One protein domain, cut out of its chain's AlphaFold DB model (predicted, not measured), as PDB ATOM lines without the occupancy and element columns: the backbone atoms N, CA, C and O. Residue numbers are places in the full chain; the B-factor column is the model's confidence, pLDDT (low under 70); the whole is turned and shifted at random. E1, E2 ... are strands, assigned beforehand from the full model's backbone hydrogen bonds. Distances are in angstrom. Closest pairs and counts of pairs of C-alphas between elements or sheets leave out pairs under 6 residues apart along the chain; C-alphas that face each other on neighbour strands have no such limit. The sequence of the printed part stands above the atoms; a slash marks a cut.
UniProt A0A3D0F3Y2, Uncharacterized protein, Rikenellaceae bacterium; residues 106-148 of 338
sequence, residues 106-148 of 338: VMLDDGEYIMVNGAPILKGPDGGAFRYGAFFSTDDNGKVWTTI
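AT A GLANCE: This is residues 106 to 148 of the 338 residues of an uncharacterized protein of Rikenellaceae bacterium (UniProt A0A3D0F3Y2). With little regular structure, the domain is two small strand hairpins, E1 with E2, then E3 with E4, joined by a long loop, residues 124 to 135. The printed part has 43 residues, 16 of them in four named strands, with no named helix: all strand, both two-stranded sheets antiparallel. It is compact, radius of gyration of the C-alphas 9.6 A, yet elongated, spanning 29 by 19 by 17 A.

IN THESE COORDINATES: E1, residues 113 to 116, begins at C-alpha 113 (245.723, 273.659, 119.627) and is 9.6 A long. E2, residues 119 to 123, is 12.2 A; E3, residues 136 to 138, 6.9 A; E4, residues 144 to 147, 10.5 A, ending at C-alpha 147 (254.220, 278.747, 128.001).

HOW THE PARTS SIT: Residues 106 to 107 pair antiparallel with 145 to 146 of E4. Within hydrogen-bond range are N 114 and O 121 of hairpin E1 and E2, 2.8 A, and N 137 and O 145 of hairpin E3 and E4, 2.9 A. The closest C-alphas of E2 and E3, Pro 120 and Phe 136, are 6.7 A apart.

THE WHOLE: The printed part has no cut. The E2 to E3 link is long; its residues 131 to 133 have pLDDT under 70.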
ATOM      1  N   VAL A 106     252.220 282.921 125.822       83.00
ATOM      2  CA  VAL A 106     251.887 283.195 124.431       83.00
ATOM      3  C   VAL A 106     250.453 282.769 124.197       83.00
ATOM      4  O   VAL A 106     250.068 281.644 124.500       83.00
ATOM      5  N   MET A 107     249.665 283.688 123.659       86.31
ATOM      6  CA  MET A 107     248.321 283.382 123.206       86.31
ATOM      7  C   MET A 107     248.367 282.542 121.932       86.31
ATOM      8  O   MET A 107     249.151 282.859 121.035       86.31
ATOM      9  N   LEU A 108     247.516 281.523 121.872       84.19
ATOM     10  CA  LEU A 108     247.316 280.693 120.694       84.19
ATOM     11  C   LEU A 108     246.040 281.099 119.955       84.19
ATOM     12  O   LEU A 108     245.020 281.389 120.584       84.19
ATOM     13  N   ASP A 109     246.111 281.079 118.627       85.69
ATOM     14  CA  ASP A 109     244.952 281.256 117.754       85.69
ATOM     15  C   ASP A 109     244.159 279.941 117.618       85.69
ATOM     16  O   ASP A 109     244.678 278.834 117.819       85.69
ATOM     17  N   ASP A 110     242.883 280.054 117.239       79.75
ATOM     18  CA  ASP A 110     242.032 278.897 116.966       79.75
ATOM     19  C   ASP A 110     242.633 278.043 115.839       79.75
ATOM     20  O   ASP A 110     242.842 278.501 114.716       79.75
ATOM     21  N   GLY A 111     242.907 276.774 116.148       83.19
ATOM     22  CA  GLY A 111     243.538 275.823 115.230       83.19
ATOM     23  C   GLY A 111     245.006 275.513 115.528       83.19
ATOM     24  O   GLY A 111     245.500 274.518 115.003       83.19
ATOM     25  N   GLU A 112     245.671 276.277 116.401       83.56
ATOM     26  CA  GLU A 112     247.044 275.994 116.875       83.56
ATOM     27  C   GLU A 112     247.073 274.954 118.008       83.56
ATOM     28  O   GLU A 112     248.116 274.393 118.349       83.56
ATOM     29  N   TYR A 113     245.910 274.657 118.584       85.75
ATOM     30  CA  TYR A 113     245.723 273.659 119.627       85.75
ATOM     31  C   TYR A 113     244.480 272.804 119.355       85.75
ATOM     32  O   TYR A 113     243.578 273.182 118.605       85.75
ATOM     33  N   ILE A 114     244.434 271.632 119.983       87.69
ATOM     34  CA  ILE A 114     243.274 270.742 120.038       87.69
ATOM     35  C   ILE A 114     242.942 270.406 121.491       87.69
ATOM     36  O   ILE A 114     243.812 270.410 122.360       87.69
ATOM     37  N   MET A 115     241.678 270.081 121.757       87.44
ATOM     38  CA  MET A 115     241.231 269.668 123.087       87.44
ATOM     39  C   MET A 115     241.284 268.145 123.209       87.44
ATOM     40  O   MET A 115     240.594 267.433 122.480       87.44
ATOM     41  N   VAL A 116     242.064 267.634 124.158       85.50
ATOM     42  CA  VAL A 116     242.147 266.201 124.469       85.50
ATOM     43  C   VAL A 116     241.812 266.011 125.938       85.50
ATOM     44  O   VAL A 116     242.494 266.541 126.810       85.50
ATOM     45  N   ASN A 117     240.751 265.253 126.226       86.94
ATOM     46  CA  ASN A 117     240.239 265.046 127.588       86.94
ATOM     47  C   ASN A 117     240.003 266.364 128.356       86.94
ATOM     48  O   ASN A 117     240.283 266.453 129.547       86.94
ATOM     49  N   GLY A 118     239.520 267.400 127.661       83.94
ATOM     50  CA  GLY A 118     239.240 268.713 128.252       83.94
ATOM     51  C   GLY A 118     240.467 269.600 128.494       83.94
ATOM     52  O   GLY A 118     240.298 270.713 128.977       83.94
ATOM     53  N   ALA A 119     241.674 269.156 128.133       83.81
ATOM     54  CA  ALA A 119     242.889 269.963 128.201       83.81
ATOM     55  C   ALA A 119     243.341 270.395 126.793       83.81
ATOM     56  O   ALA A 119     243.331 269.559 125.881       83.81
ATOM     57  N   PRO A 120     243.752 271.661 126.597       86.44
ATOM     58  CA  PRO A 120     244.370 272.090 125.349       86.44
ATOM     59  C   PRO A 120     245.753 271.447 125.189       86.44
ATOM     60  O   PRO A 120     246.502 271.278 126.152       86.44
ATOM     61  N   ILE A 121     246.079 271.078 123.954       84.12
ATOM     62  CA  ILE A 121     247.368 270.523 123.539       84.12
ATOM     63  C   ILE A 121     247.727 271.145 122.193       84.12
ATOM     64  O   ILE A 121     246.839 271.289 121.356       84.12
ATOM     65  N   LEU A 122     249.000 271.479 121.961       82.25
ATOM     66  CA  LEU A 122     249.442 271.978 120.655       82.25
ATOM     67  C   LEU A 122     249.067 270.988 119.548       82.25
ATOM     68  O   LEU A 122     249.140 269.766 119.716       82.25
ATOM     69  N   LYS A 123     248.633 271.529 118.415       82.31
ATOM     70  CA  LYS A 123     248.296 270.736 117.242       82.31
ATOM     71  C   LYS A 123     249.577 270.389 116.490       82.31
ATOM     72  O   LYS A 123     250.374 271.259 116.158       82.31
ATOM     73  N   GLY A 124     249.776 269.103 116.235       79.25
ATOM     74  CA  GLY A 124     250.889 268.605 115.443       79.25
ATOM     75  C   GLY A 124     250.702 268.837 113.943       79.25
ATOM     76  O   GLY A 124     249.598 269.146 113.485       79.25
ATOM     77  N   PRO A 125     251.762 268.607 113.151       75.88
ATOM     78  CA  PRO A 125     251.720 268.738 111.692       75.88
ATOM     79  C   PRO A 125     250.778 267.711 111.031       75.88
ATOM     80  O   PRO A 125     250.247 267.949 109.953       75.88
ATOM     81  N   ASP A 126     250.522 266.585 111.703       79.25
ATOM     82  CA  ASP A 126     249.545 265.547 111.341       79.25
ATOM     83  C   ASP A 126     248.103 265.898 111.765       79.25
ATOM     84  O   ASP A 126     247.175 265.116 111.564       79.25
ATOM     85  N   GLY A 127     247.903 267.067 112.382       79.94
ATOM     86  CA  GLY A 127     246.648 267.470 113.009       79.94
ATOM     87  C   GLY A 127     246.354 266.767 114.337       79.94
ATOM     88  O   GLY A 127     245.312 267.032 114.936       79.94
ATOM     89  N   GLY A 128     247.252 265.891 114.796       79.25
ATOM     90  CA  GLY A 128     247.142 265.151 116.044       79.25
ATOM     91  C   GLY A 128     247.615 265.946 117.258       79.25
ATOM     92  O   GLY A 128     248.046 267.094 117.168       79.25
ATOM     93  N   ALA A 129     247.525 265.318 118.430       74.50
ATOM     94  CA  ALA A 129     248.020 265.903 119.669       74.50
ATOM     95  C   ALA A 129     249.546 265.928 119.658       74.50
ATOM     96  O   ALA A 129     250.183 264.885 119.503       74.50
ATOM     97  N   PHE A 130     250.119 267.100 119.896       72.25
ATOM     98  CA  PHE A 130     251.552 267.280 119.945       72.25
ATOM     99  C   PHE A 130     251.978 267.887 121.282       72.25
ATOM    100  O   PHE A 130     251.622 269.009 121.632       72.25
ATOM    101  N   ARG A 131     252.662 267.084 122.103       65.44
ATOM    102  CA  ARG A 131     252.924 267.407 123.509       65.44
ATOM    103  C   ARG A 131     254.384 267.762 123.706       65.44
ATOM    104  O   ARG A 131     255.216 266.885 123.881       65.44
ATOM    105  N   TYR A 132     254.661 269.051 123.805       67.75
ATOM    106  CA  TYR A 132     255.823 269.509 124.553       67.75
ATOM    107  C   TYR A 132     255.440 269.767 126.004       67.75
ATOM    108  O   TYR A 132     254.256 269.867 126.318       67.75
ATOM    109  N   GLY A 133     256.421 269.856 126.904       65.44
ATOM    110  CA  GLY A 133     256.225 270.172 128.327       65.44
ATOM    111  C   GLY A 133     255.733 271.603 128.577       65.44
ATOM    112  O   GLY A 133     256.314 272.317 129.386       65.44
ATOM    113  N   ALA A 134     254.698 272.028 127.856       73.44
ATOM    114  CA  ALA A 134     254.101 273.343 127.903       73.44
ATOM    115  C   ALA A 134     252.942 273.368 128.902       73.44
ATOM    116  O   ALA A 134     252.164 272.417 129.010       73.44
ATOM    117  N   PHE A 135     252.830 274.470 129.636       79.81
ATOM    118  CA  PHE A 135     251.711 274.724 130.532       79.81
ATOM    119  C   PHE A 135     250.686 275.567 129.803       79.81
ATOM    120  O   PHE A 135     251.028 276.620 129.269       79.81
ATOM    121  N   PHE A 136     249.435 275.125 129.837       84.94
ATOM    122  CA  PHE A 136     248.332 275.844 129.230       84.94
ATOM    123  C   PHE A 136     247.430 276.453 130.296       84.94
ATOM    124  O   PHE A 136     247.234 275.883 131.370       84.94
ATOM    125  N   SER A 137     246.845 277.594 129.965       86.62
ATOM    126  CA  SER A 137     245.767 278.216 130.724       86.62
ATOM    127  C   SER A 137     244.724 278.757 129.758       86.62
ATOM    128  O   SER A 137     245.052 279.148 128.638       86.62
ATOM    129  N   THR A 138     243.470 278.758 130.188       87.44
ATOM    130  CA  THR A 138     242.363 279.346 129.437       87.44
ATOM    131  C   THR A 138     241.803 280.489 130.266       87.44
ATOM    132  O   THR A 138     241.557 280.297 131.457       87.44
ATOM    133  N   ASP A 139     241.658 281.670 129.671       88.12
ATOM    134  CA  ASP A 139     241.050 282.810 130.362       88.12
ATOM    135  C   ASP A 139     239.512 282.746 130.346       88.12
ATOM    136  O   ASP A 139     238.912 281.893 129.687       88.12
ATOM    137  N   ASP A 140     238.866 283.663 131.071       90.50
ATOM    138  CA  ASP A 140     237.403 283.714 131.214       90.50
ATOM    139  C   ASP A 140     236.661 283.905 129.877       90.50
ATOM    140  O   ASP A 140     235.469 283.611 129.782       90.50
ATOM    141  N   ASN A 141     237.354 284.370 128.830       89.38
ATOM    142  CA  ASN A 141     236.799 284.543 127.487       89.38
ATOM    143  C   ASN A 141     237.034 283.317 126.589       89.38
ATOM    144  O   ASN A 141     236.723 283.361 125.400       89.38
ATOM    145  N   GLY A 142     237.591 282.230 127.133       86.06
ATOM    146  CA  GLY A 142     237.891 281.007 126.393       86.06
ATOM    147  C   GLY A 142     239.204 281.053 125.612       86.06
ATOM    148  O   GLY A 142     239.480 280.134 124.843       86.06
ATOM    149  N   LYS A 143     240.036 282.086 125.792       90.44
ATOM    150  CA  LYS A 143     241.295 282.223 125.057       90.44
ATOM    151  C   LYS A 143     242.366 281.321 125.649       90.44
ATOM    152  O   LYS A 143     242.566 281.322 126.863       90.44
ATOM    153  N   VAL A 144     243.091 280.597 124.800       88.50
ATOM    154  CA  VAL A 144     244.145 279.678 125.239       88.50
ATOM    155  C   VAL A 144     245.508 280.356 125.211       88.50
ATOM    156  O   VAL A 144     245.910 280.992 124.239       88.50
ATOM    157  N   TRP A 145     246.235 280.177 126.305       88.31
ATOM    158  CA  TRP A 145     247.583 280.668 126.515       88.31
ATOM    159  C   TRP A 145     248.490 279.496 126.848       88.31
ATOM    160  O   TRP A 145     248.105 278.622 127.624       88.31
ATOM    161  N   THR A 146     249.702 279.498 126.308       85.94
ATOM    162  CA  THR A 146     250.722 278.488 126.589       85.94
ATOM    163  C   THR A 146     252.027 279.138 127.024       85.94
ATOM    164  O   THR A 146     252.391 280.206 126.531       85.94
ATOM    165  N   THR A 147     252.779 278.480 127.905       84.62
ATOM    166  CA  THR A 147     254.220 278.747 128.001       84.62
ATOM    167  C   THR A 147     254.882 278.366 126.682       84.62
ATOM    168  O   THR A 147     254.417 277.455 125.992       84.62
ATOM    169  N   ILE A 148     255.982 279.029 126.334       79.94
ATOM    170  CA  ILE A 148     256.764 278.643 125.158       79.94
ATOM    171  C   ILE A 148     257.471 277.321 125.475       79.94
ATOM    172  O   ILE A 148     258.185 277.263 126.473       79.94
TER     173      ILE A 148